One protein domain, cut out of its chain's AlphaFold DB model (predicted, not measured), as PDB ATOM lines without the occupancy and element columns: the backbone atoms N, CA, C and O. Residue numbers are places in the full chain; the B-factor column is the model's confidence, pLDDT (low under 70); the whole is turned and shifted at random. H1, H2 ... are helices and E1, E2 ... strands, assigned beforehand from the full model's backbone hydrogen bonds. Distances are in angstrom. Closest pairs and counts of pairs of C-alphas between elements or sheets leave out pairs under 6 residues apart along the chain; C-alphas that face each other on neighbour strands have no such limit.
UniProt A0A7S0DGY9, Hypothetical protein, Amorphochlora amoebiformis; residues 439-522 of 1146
ATOM      1  N   VAL A 439     360.897 203.041 224.661       49.84
ATOM      2  CA  VAL A 439     361.835 201.987 224.236       49.84
ATOM      3  C   VAL A 439     362.947 202.619 223.402       49.84
ATOM      4  O   VAL A 439     362.738 203.005 222.254       49.84
ATOM      5  N   VAL A 440     364.140 202.741 223.986       47.12
ATOM      6  CA  VAL A 440     365.310 203.325 223.313       47.12
ATOM      7  C   VAL A 440     366.044 202.230 222.536       47.12
ATOM      8  O   VAL A 440     366.636 201.335 223.137       47.12
ATOM      9  N   VAL A 441     366.013 202.304 221.202       48.19
ATOM     10  CA  VAL A 441     366.663 201.337 220.297       48.19
ATOM     11  C   VAL A 441     367.867 201.999 219.608       48.19
ATOM     12  O   VAL A 441     367.676 202.769 218.670       48.19
ATOM     13  N   PRO A 442     369.115 201.732 220.041       41.03
ATOM     14  CA  PRO A 442     370.301 202.384 219.487       41.03
ATOM     15  C   PRO A 442     370.808 201.676 218.217       41.03
ATOM     16  O   PRO A 442     371.752 200.888 218.270       41.03
ATOM     17  N   LEU A 443     370.202 201.965 217.062       51.56
ATOM     18  CA  LEU A 443     370.733 201.580 215.747       51.56
ATOM     19  C   LEU A 443     370.749 202.770 214.781       51.56
ATOM     20  O   LEU A 443     369.807 203.553 214.736       51.56
ATOM     21  N   ALA A 444     371.801 202.858 213.966       48.38
ATOM     22  CA  ALA A 444     371.873 203.753 212.816       48.38
ATOM     23  C   ALA A 444     371.564 202.960 211.533       48.38
ATOM     24  O   ALA A 444     372.323 202.070 211.156       48.38
ATOM     25  N   VAL A 445     370.451 203.287 210.877       53.69
ATOM     26  CA  VAL A 445     369.971 202.703 209.610       53.69
ATOM     27  C   VAL A 445     370.151 203.754 208.502       53.69
ATOM     28  O   VAL A 445     369.991 204.948 208.778       53.69
ATOM     29  N   PRO A 446     370.526 203.366 207.267       59.44
ATOM     30  CA  PRO A 446     370.656 204.297 206.146       59.44
ATOM     31  C   PRO A 446     369.360 205.069 205.847       59.44
ATOM     32  O   PRO A 446     368.247 204.573 206.010       59.44
ATOM     33  N   GLN A 447     369.513 206.306 205.369       60.91
ATOM     34  CA  GLN A 447     368.386 207.183 205.043       60.91
ATOM     35  C   GLN A 447     367.511 206.586 203.930       60.91
ATOM     36  O   GLN A 447     367.998 206.310 202.836       60.91
ATOM     37  N   GLY A 448     366.209 206.459 204.201       69.81
ATOM     38  CA  GLY A 448     365.197 206.001 203.242       69.81
ATOM     39  C   GLY A 448     364.619 204.610 203.521       69.81
ATOM     40  O   GLY A 448     363.612 204.260 202.912       69.81
ATOM     41  N   GLU A 449     365.197 203.840 204.445       79.06
ATOM     42  CA  GLU A 449     364.672 202.531 204.853       79.06
ATOM     43  C   GLU A 449     363.726 202.663 206.063       79.06
ATOM     44  O   GLU A 449     364.038 203.339 207.044       79.06
ATOM     45  N   THR A 450     362.536 202.055 205.989       82.81
ATOM     46  CA  THR A 450     361.507 202.140 207.038       82.81
ATOM     47  C   THR A 450     361.770 201.147 208.166       82.81
ATOM     48  O   THR A 450     361.773 199.935 207.951       82.81
ATOM     49  N   VAL A 451     361.918 201.644 209.396       82.69
ATOM     50  CA  VAL A 451     362.229 200.807 210.564       82.69
ATOM     51  C   VAL A 451     360.936 200.339 211.231       82.69
ATOM     52  O   VAL A 451     360.140 201.160 211.686       82.69
ATOM     53  N   ARG A 452     360.734 199.015 211.303       86.19
ATOM     54  CA  ARG A 452     359.601 198.365 211.986       86.19
ATOM     55  C   ARG A 452     360.005 197.966 213.405       86.19
ATOM     56  O   ARG A 452     360.727 196.991 213.598       86.19
ATOM     57  N   VAL A 453     359.540 198.726 214.394       83.31
ATOM     58  CA  VAL A 453     359.793 198.502 215.823       83.31
ATOM     59  C   VAL A 453     358.611 197.743 216.423       83.31
ATOM     60  O   VAL A 453     357.504 198.274 216.521       83.31
ATOM     61  N   GLU A 454     358.837 196.495 216.836       83.94
ATOM     62  CA  GLU A 454     357.854 195.726 217.604       83.94
ATOM     63  C   GLU A 454     357.996 196.023 219.100       83.94
ATOM     64  O   GLU A 454     358.996 195.661 219.721       83.94
ATOM     65  N   ILE A 455     356.977 196.649 219.687       80.69
ATOM     66  CA  ILE A 455     356.924 196.955 221.117       80.69
ATOM     67  C   ILE A 455     356.025 195.910 221.801       80.69
ATOM     68  O   ILE A 455     354.851 195.788 221.429       80.69
ATOM     69  N   PRO A 456     356.542 195.132 222.776       76.25
ATOM     70  CA  PRO A 456     355.728 194.218 223.565       76.25
ATOM     71  C   PRO A 456     354.864 195.007 224.551       76.25
ATOM     72  O   PRO A 456     355.372 195.804 225.338       76.25
ATOM     73  N   ILE A 457     353.557 194.762 224.527       75.19
ATOM     74  CA  ILE A 457     352.612 195.301 225.506       75.19
ATOM     75  C   ILE A 457     352.703 194.387 226.731       75.19
ATOM     76  O   ILE A 457     352.183 193.273 226.736       75.19
ATOM     77  N   SER A 458     353.464 194.832 227.731       60.22
ATOM     78  CA  SER A 458     353.953 193.993 228.833       60.22
ATOM     79  C   SER A 458     352.926 193.664 229.919       60.22
ATOM     80  O   SER A 458     353.256 192.905 230.828       60.22
ATOM     81  N   ASP A 459     351.713 194.213 229.848       60.81
ATOM     82  CA  ASP A 459     350.633 193.913 230.788       60.81
ATOM     83  C   ASP A 459     349.626 192.915 230.171       60.81
ATOM     84  O   ASP A 459     348.899 193.274 229.241       60.81
ATOM     85  N   PRO A 460     349.569 191.658 230.653       54.97
ATOM     86  CA  PRO A 460     348.612 190.658 230.187       54.97
ATOM     87  C   PRO A 460     347.221 190.781 230.837       54.97
ATOM     88  O   PRO A 460     346.346 189.978 230.513       54.97
ATOM     89  N   SER A 461     347.003 191.715 231.773       53.53
ATOM     90  CA  SER A 461     345.731 191.851 232.502       53.53
ATOM     91  C   SER A 461     344.643 192.589 231.715       53.53
ATOM     92  O   SER A 461     343.457 192.315 231.907       53.53
ATOM     93  N   PHE A 462     345.023 193.475 230.792       58.75
ATOM     94  CA  PHE A 462     344.085 194.169 229.915       58.75
ATOM     95  C   PHE A 462     343.813 193.358 228.649       58.75
ATOM     96  O   PHE A 462     344.724 193.079 227.866       58.75
ATOM     97  N   SER A 463     342.539 193.037 228.396       62.69
ATOM     98  CA  SER A 463     342.151 192.477 227.101       62.69
ATOM     99  C   SER A 463     342.480 193.481 226.003       62.69
ATOM    100  O   SER A 463     342.082 194.647 226.044       62.69
ATOM    101  N   TYR A 464     343.205 193.018 224.991       69.62
ATOM    102  CA  TYR A 464     343.713 193.880 223.934       69.62
ATOM    103  C   TYR A 464     342.592 194.523 223.083       69.62
ATOM    104  O   TYR A 464     342.748 195.631 222.567       69.62
ATOM    105  N   SER A 465     341.418 193.880 223.020       70.25
ATOM    106  CA  SER A 465     340.180 194.463 222.481       70.25
ATOM    107  C   SER A 465     339.785 195.768 223.172       70.25
ATOM    108  O   SER A 465     339.289 196.694 222.531       70.25
ATOM    109  N   ASP A 466     340.003 195.848 224.479       72.31
ATOM    110  CA  ASP A 466     339.418 196.876 225.330       72.31
ATOM    111  C   ASP A 466     340.316 198.110 225.321       72.31
ATOM    112  O   ASP A 466     339.818 199.225 225.167       72.31
ATOM    113  N   LEU A 467     341.640 197.906 225.314       71.50
ATOM    114  CA  LEU A 467     342.612 198.957 225.001       71.50
ATOM    115  C   LEU A 467     342.330 199.599 223.635       71.50
ATOM    116  O   LEU A 467     342.329 200.823 223.534       71.50
ATOM    117  N   LEU A 468     342.005 198.819 222.599       73.94
ATOM    118  CA  LEU A 468     341.624 199.380 221.296       73.94
ATOM    119  C   LEU A 468     340.268 200.090 221.289       73.94
ATOM    120  O   LEU A 468     340.056 200.968 220.453       73.94
ATOM    121  N   ASN A 469     339.348 199.754 222.192       77.44
ATOM    122  CA  ASN A 469     338.076 200.465 222.326       77.44
ATOM    123  C   ASN A 469     338.219 201.764 223.146       77.44
ATOM    124  O   ASN A 469     337.522 202.739 222.866       77.44
ATOM    125  N   LEU A 470     339.147 201.797 224.109       75.94
ATOM    126  CA  LEU A 470     339.391 202.917 225.028       75.94
ATOM    127  C   LEU A 470     340.483 203.901 224.562       75.94
ATOM    128  O   LEU A 470     340.465 205.055 224.990       75.94
ATOM    129  N   TYR A 471     341.410 203.498 223.686       81.00
ATOM    130  CA  TYR A 471     342.584 204.298 223.300       81.00
ATOM    131  C   TYR A 471     342.800 204.377 221.777       81.00
ATOM    132  O   TYR A 471     342.630 203.411 221.032       81.00
ATOM    133  N   ASP A 472     343.202 205.564 221.316       83.62
ATOM    134  CA  ASP A 472     343.797 205.833 220.009       83.62
ATOM    135  C   ASP A 472     345.314 205.682 220.170       83.62
ATOM    136  O   ASP A 472     346.019 206.609 220.577       83.62
ATOM    137  N   LEU A 473     345.821 204.481 219.891       87.25
ATOM    138  CA  LEU A 473     347.252 204.195 219.949       87.25
ATOM    139  C   LEU A 473     347.963 204.877 218.771       87.25
ATOM    140  O   LEU A 473     347.793 204.474 217.620       87.25
ATOM    141  N   ALA A 474     348.778 205.892 219.060       90.88
ATOM    142  CA  ALA A 474     349.577 206.595 218.060       90.88
ATOM    143  C   ALA A 474     351.069 206.291 218.245       90.88
ATOM    144  O   ALA A 474     351.632 206.525 219.314       90.88
ATOM    145  N   CYS A 475     351.725 205.811 217.188       91.75
ATOM    146  CA  CYS A 475     353.184 205.743 217.137       91.75
ATOM    147  C   CYS A 475     353.742 207.165 217.037       91.75
ATOM    148  O   CYS A 475     353.446 207.878 216.075       91.75
ATOM    149  N   VAL A 476     354.535 207.572 218.026       92.62
ATOM    150  CA  VAL A 476     355.180 208.885 218.067       92.62
ATOM    151  C   VAL A 476     356.680 208.747 218.268       92.62
ATOM    152  O   VAL A 476     357.181 207.744 218.780       92.62
ATOM    153  N   TRP A 477     357.394 209.793 217.885       91.31
ATOM    154  CA  TRP A 477     358.827 209.918 218.060       91.31
ATOM    155  C   TRP A 477     359.178 211.309 218.590       91.31
ATOM    156  O   TRP A 477     358.420 212.262 218.408       91.31
ATOM    157  N   TRP A 478     360.301 211.419 219.290       91.19
ATOM    158  CA  TRP A 478     360.746 212.671 219.894       91.19
ATOM    159  C   TRP A 478     361.432 213.571 218.863       91.19
ATOM    160  O   TRP A 478     362.565 213.294 218.454       91.19
ATOM    161  N   ASP A 479     360.748 214.628 218.427       89.69
ATOM    162  CA  ASP A 479     361.338 215.624 217.542       89.69
ATOM    163  C   ASP A 479     362.117 216.664 218.362       89.69
ATOM    164  O   ASP A 479     361.602 217.271 219.301       89.69
ATOM    165  N   ASP A 480     363.387 216.841 217.999       88.50
ATOM    166  CA  ASP A 480     364.279 217.911 218.467       88.50
ATOM    167  C   ASP A 480     364.609 218.896 217.319       88.50
ATOM    168  O   ASP A 480     365.335 219.878 217.522       88.50
ATOM    169  N   ARG A 481     364.103 218.661 216.093       79.44
ATOM    170  CA  ARG A 481     364.329 219.556 214.946       79.44
ATOM    171  C   ARG A 481     363.677 220.914 215.207       79.44
ATOM    172  O   ARG A 481     362.688 221.042 215.924       79.44
ATOM    173  N   GLU A 482     364.303 221.956 214.665       82.31
ATOM    174  CA  GLU A 482     363.919 223.366 214.862       82.31
ATOM    175  C   GLU A 482     363.858 223.827 216.341       82.31
ATOM    176  O   GLU A 482     363.447 224.949 216.628       82.31
ATOM    177  N   GLY A 483     364.315 222.997 217.293       84.00
ATOM    178  CA  GLY A 483     364.235 223.254 218.734       84.00
ATOM    179  C   GLY A 483     362.861 222.981 219.359       84.00
ATOM    180  O   GLY A 483     362.669 223.276 220.542       84.00
ATOM    181  N   ILE A 484     361.907 222.416 218.608       71.56
ATOM    182  CA  ILE A 484     360.547 222.130 219.089       71.56
ATOM    183  C   ILE A 484     360.525 220.762 219.778       71.56
ATOM    184  O   ILE A 484     360.099 219.773 219.198       71.56
ATOM    185  N   LYS A 485     360.968 220.737 221.039       85.88
ATOM    186  CA  LYS A 485     361.011 219.554 221.917       85.88
ATOM    187  C   LYS A 485     359.629 218.936 222.157       85.88
ATOM    188  O   LYS A 485     358.956 219.293 223.128       85.88
ATOM    189  N   ALA A 486     359.191 218.046 221.268       88.81
ATOM    190  CA  ALA A 486     357.832 217.512 221.271       88.81
ATOM    191  C   ALA A 486     357.714 216.124 220.622       88.81
ATOM    192  O   ALA A 486     358.454 215.758 219.714       88.81
ATOM    193  N   TRP A 487     356.700 215.367 221.044       90.75
ATOM    194  CA  TRP A 487     356.309 214.118 220.391       90.75
ATOM    195  C   TRP A 487     355.605 214.398 219.055       90.75
ATOM    196  O   TRP A 487     354.502 214.949 219.040       90.75
ATOM    197  N   SER A 488     356.218 213.982 217.948       90.50
ATOM    198  CA  SER A 488     355.649 214.041 216.600       90.50
ATOM    199  C   SER A 488     355.141 212.668 216.158       90.50
ATOM    200  O   SER A 488     355.736 211.641 216.472       90.50
ATOM    201  N   SER A 489     354.047 212.636 215.396       92.06
ATOM    202  CA  SER A 489     353.593 211.443 214.663       92.06
ATOM    203  C   SER A 489     353.957 211.498 213.173       92.06
ATOM    204  O   SER A 489     353.573 210.618 212.408       92.06
ATOM    205  N   GLU A 490     354.649 212.542 212.710       92.38
ATOM    206  CA  GLU A 490     354.967 212.698 211.288       92.38
ATOM    207  C   GLU A 490     355.982 211.637 210.840       92.38
ATOM    208  O   GLU A 490     357.057 211.513 211.422       92.38
ATOM    209  N   GLY A 491     355.648 210.849 209.817       91.44
ATOM    210  CA  GLY A 491     356.504 209.753 209.349       91.44
ATOM    211  C   GLY A 491     356.538 208.516 210.258       91.44
ATOM    212  O   GLY A 491     357.297 207.596 209.969       91.44
ATOM    213  N   CYS A 492     355.717 208.454 211.314       92.75
ATOM    214  CA  CYS A 492     355.469 207.238 212.093       92.75
ATOM    215  C   CYS A 492     354.004 206.810 211.960       92.75
ATOM    216  O   CYS A 492     353.091 207.622 212.107       92.75
ATOM    217  N   TYR A 493     353.764 205.523 211.726       92.44
ATOM    218  CA  TYR A 493     352.421 204.947 211.699       92.44
ATOM    219  C   TYR A 493     352.382 203.583 212.389       92.44
ATOM    220  O   TYR A 493     353.382 202.873 212.487       92.44
ATOM    221  N   LEU A 494     351.201 203.226 212.894       91.25
ATOM    222  CA  LEU A 494     350.934 201.905 213.452       91.25
ATOM    223  C   LEU A 494     350.652 200.959 212.277       91.25
ATOM    224  O   LEU A 494     349.548 200.939 211.742       91.25
ATOM    225  N   ASP A 495     351.693 200.255 211.831       88.44
ATOM    226  CA  ASP A 495     351.699 199.388 210.643       88.44
ATOM    227  C   ASP A 495     350.761 198.200 210.808       88.44
ATOM    228  O   ASP A 495     349.862 197.966 210.002       88.44
ATOM    229  N   SER A 496     350.968 197.459 211.891       79.06
ATOM    230  CA  SER A 496     350.153 196.306 212.208       79.06
ATOM    231  C   SER A 496     350.014 196.133 213.712       79.06
ATOM    232  O   SER A 496     350.963 196.078 214.497       79.06
ATOM    233  N   ILE A 497     348.753 196.035 214.094       72.81
ATOM    234  CA  ILE A 497     348.306 195.529 215.375       72.81
ATOM    235  C   ILE A 497     348.367 194.001 215.285       72.81
ATOM    236  O   ILE A 497     347.710 193.406 214.427       72.81
ATOM    237  N   GLY A 498     349.176 193.359 216.131       66.44
ATOM    238  CA  GLY A 498     349.356 191.909 216.105       66.44
ATOM    239  C   GLY A 498     348.121 191.162 216.610       66.44
ATOM    240  O   GLY A 498     348.009 190.901 217.803       66.44
ATOM    241  N   THR A 499     347.215 190.775 215.708       57.12
ATOM    242  CA  THR A 499     346.002 189.998 216.037       57.12
ATOM    243  C   THR A 499     346.283 188.544 216.442       57.12
ATOM    244  O   THR A 499     345.380 187.857 216.916       57.12
ATOM    245  N   SER A 500     347.521 188.065 216.287       51.88
ATOM    246  CA  SER A 500     347.968 186.722 216.658       51.88
ATOM    247  C   SER A 500     348.847 186.715 217.917       51.88
ATOM    248  O   SER A 500     350.010 187.113 217.880       51.88
ATOM    249  N   SER A 501     348.268 186.202 219.011       57.47
ATOM    250  CA  SER A 501     348.885 185.580 220.210       57.47
ATOM    251  C   SER A 501     349.970 186.304 221.027       57.47
ATOM    252  O   SER A 501     350.243 185.870 222.142       57.47
ATOM    253  N   ASN A 502     350.607 187.361 220.521       67.69
ATOM    254  CA  ASN A 502     351.922 187.795 221.010       67.69
ATOM    255  C   ASN A 502     351.922 189.161 221.722       67.69
ATOM    256  O   ASN A 502     352.984 189.598 222.161       67.69
ATOM    257  N   ASN A 503     350.770 189.842 221.811       74.69
ATOM    258  CA  ASN A 503     350.597 191.169 222.426       74.69
ATOM    259  C   ASN A 503     351.667 192.199 221.999       74.69
ATOM    260  O   ASN A 503     352.277 192.869 222.832       74.69
ATOM    261  N   ARG A 504     351.916 192.328 220.687       81.12
ATOM    262  CA  ARG A 504     352.859 193.314 220.128       81.12
ATOM    263  C   ARG A 504     352.155 194.341 219.252       81.12
ATOM    264  O   ARG A 504     351.323 193.988 218.414       81.12
ATOM    265  N   ALA A 505     352.559 195.596 219.403       84.00
ATOM    266  CA  ALA A 505     352.256 196.667 218.464       84.00
ATOM    267  C   ALA A 505     353.486 196.916 217.578       84.00
ATOM    268  O   ALA A 505     354.587 197.105 218.099       84.00
ATOM    269  N   ALA A 506     353.313 196.910 216.253       88.69
ATOM    270  CA  ALA A 506     354.376 197.246 215.310       88.69
ATOM    271  C   ALA A 506     354.235 198.702 214.846       88.69
ATOM    272  O   ALA A 506     353.341 199.035 214.063       88.69
ATOM    273  N   CYS A 507     355.134 199.567 215.314       90.69
ATOM    274  CA  CYS A 507     355.290 200.916 214.778       90.69
ATOM    275  C   CYS A 507     356.265 200.884 213.599       90.69
ATOM    276  O   CYS A 507     357.351 200.319 213.717       90.69
ATOM    277  N   VAL A 508     355.907 201.508 212.478       91.75
ATOM    278  CA  VAL A 508     356.828 201.752 211.362       91.75
ATOM    279  C   VAL A 508     357.111 203.242 211.271       91.75
ATOM    280  O   VAL A 508     356.185 204.051 211.217       91.75
ATOM    281  N   CYS A 509     358.395 203.594 211.259       90.56
ATOM    282  CA  CYS A 509     358.863 204.975 211.252       90.56
ATOM    283  C   CYS A 509     359.925 205.218 210.169       90.56
ATOM    284  O   CYS A 509     360.758 204.355 209.887       90.56
ATOM    285  N   THR A 510     359.924 206.423 209.593       89.88
ATOM    286  CA  THR A 510     360.945 206.920 208.645       89.88
ATOM    287  C   THR A 510     362.124 207.624 209.331       89.88
ATOM    288  O   THR A 510     362.982 208.198 208.661       89.88
ATOM    289  N   HIS A 511     362.155 207.624 210.665       82.81
ATOM    290  CA  HIS A 511     363.105 208.349 211.513       82.81
ATOM    291  C   HIS A 511     363.671 207.407 212.590       82.81
ATOM    292  O   HIS A 511     363.051 206.392 212.890       82.81
ATOM    293  N   LEU A 512     364.834 207.743 213.165       72.75
ATOM    294  CA  LEU A 512     365.584 206.929 214.143       72.75
ATOM    295  C   LEU A 512     365.840 207.663 215.467       72.75
ATOM    296  O   LEU A 512     366.937 207.706 216.020       72.75
ATOM    297  N   THR A 513     364.793 208.310 215.936       79.50
ATOM    298  CA  THR A 513     364.730 209.116 217.154       79.50
ATOM    299  C   THR A 513     364.069 208.316 218.275       79.50
ATOM    300  O   THR A 513     363.660 207.175 218.072       79.50
ATOM    301  N   GLU A 514     363.992 208.859 219.492       83.12
ATOM    302  CA  GLU A 514     363.352 208.123 220.589       83.12
ATOM    303  C   GLU A 514     361.872 207.868 220.288       83.12
ATOM    304  O   GLU A 514     361.135 208.809 219.996       83.12
ATOM    305  N   PHE A 515     361.425 206.614 220.387       82.38
ATOM    306  CA  PHE A 515     360.046 206.225 220.095       82.38
ATOM    307  C   PHE A 515     359.218 206.024 221.367       82.38
ATOM    308  O   PHE A 515     359.714 205.536 222.390       82.38
ATOM    309  N   ALA A 516     357.923 206.309 221.260       86.31
ATOM    310  CA  ALA A 516     356.915 205.886 222.222       86.31
ATOM    311  C   ALA A 516     355.610 205.521 221.501       86.31
ATOM    312  O   ALA A 516     355.287 206.057 220.440       86.31
ATOM    313  N   ILE A 517     354.812 204.645 222.111       85.31
ATOM    314  CA  ILE A 517     353.388 204.545 221.778       85.31
ATOM    315  C   ILE A 517     352.666 205.533 222.685       85.31
ATOM    316  O   ILE A 517     352.599 205.340 223.900       85.31
ATOM    317  N   MET A 518     352.130 206.604 222.104       84.31
ATOM    318  CA  MET A 518     351.266 207.519 222.834       84.31
ATOM    319  C   MET A 518     349.879 206.889 222.937       84.31
ATOM    320  O   MET A 518     349.127 206.845 221.961       84.31
ATOM    321  N   GLN A 519     349.530 206.436 224.141       81.88
ATOM    322  CA  GLN A 519     348.152 206.124 224.501       81.88
ATOM    323  C   GLN A 519     347.359 207.432 224.626       81.88
ATOM    324  O   GLN A 519     347.120 207.940 225.723       81.88
ATOM    325  N   ARG A 520     346.934 208.011 223.500       77.31
ATOM    326  CA  ARG A 520     345.855 208.998 223.553       77.31
ATOM    327  C   ARG A 520     344.604 208.212 223.921       77.31
ATOM    328  O   ARG A 520     344.181 207.366 223.145       77.31
ATOM    329  N   ALA A 521     344.004 208.463 225.083       70.50
ATOM    330  CA  ALA A 521     342.649 207.973 225.333       70.50
ATOM    331  C   ALA A 521     341.781 208.393 224.144       70.50
ATOM    332  O   ALA A 521     341.811 209.572 223.760       70.50
ATOM    333  N   LYS A 522     341.033 207.450 223.552       68.81
ATOM    334  CA  LYS A 522     339.968 207.814 222.620       68.81
ATOM    335  C   LYS A 522     339.129 208.792 223.408       68.81
ATOM    336  O   LYS A 522     338.588 208.429 224.452       68.81
TER     337      LYS A 522
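AT A GLANCE: This is residues 439 to 522 of the 1146 residues of the protein "Hypothetical protein" of Amorphochlora amoebiformis (UniProt A0A7S0DGY9). Two small antiparallel sheets, E3 E2 E6 and E1 E5 E4, stand face to face as a sandwich, their strands crossed at 48 degrees. One short helix, H1, sits at one end and only grazes the sheet E3 E2 E6, while the turn between E2 and E3 lies toward the other end. The printed part has 84 residues, with one named helix and six named strands in the order E1 H1 E2 E3 E4 E5 E6, and its class is mostly strand. The whole is compact, with a radius of gyration of the C-alphas of 13.5 A, yet elongated in outline, spanning 39 by 24 by 17 A.

IN THESE COORDINATES: In one sheet, E2, residues 471 to 479, is the longest strand, 22.7 A from first to last C-alpha; E6, residues 515 to 521, measures 18.3 A, and E3, residues 486 to 488, 6.2 A. In the other sheet, E1, residues 451 to 456, measures 16.0 A, E5, residues 504 to 509, 15.8 A, and E4, residues 492 to 497, 14.1 A. H1, residues 464 to 470, measures 10.1 A. E1 begins at C-alpha 451 (362.229, 200.807, 210.564), E2 at C-alpha 471 (342.584, 204.298, 223.300), and E6 ends at C-alpha 521 (342.649, 207.973, 225.333).

HOW THE PARTS SIT: The sheet E3 E2 E6 has E2 as its inner strand, with staggered pairing: residues 471 to 477 pair with E6 and residues 477 to 479 with E3. E2 and E6 are antiparallel at 144 degrees, with N 472 and O 520 2.7 A apart, within hydrogen-bond range. E2 and E3, a hairpin, have N 488 and O 477 at 2.8 A. In the sheet E1 E5 E4, E5 is the inner strand. Between E1 and E5, N 453 and O 507 are within hydrogen-bond range at 2.8 A; between E4 and E5, a hairpin, N 493 and O 508 are within hydrogen-bond range at 2.9 A. Between the sheets, the closest C-alphas of E2 and E4 are those of Cys 475 and Tyr 493, 5.5 A apart. E5 and E6 are near each other, with 6 pairs of C-alphas within 10 A. E1 and E2 are apart. H1 grazes the sheet E3 E2 E6 with its residues 467 to 470, and every O i to N i+4 pair in it is within hydrogen-bond range.

THE WHOLE: The C-alphas of Glu 482 and Ser 501 are the two farthest apart, at 41.0 A. The printed part has no cut, and no link between elements is long. Residues 439 to 450 hold no named element. The model's mean pLDDT over the printed part is 76.5; it is under 70 in residues 439 to 448, 458 to 464, 498 to 502 and 522.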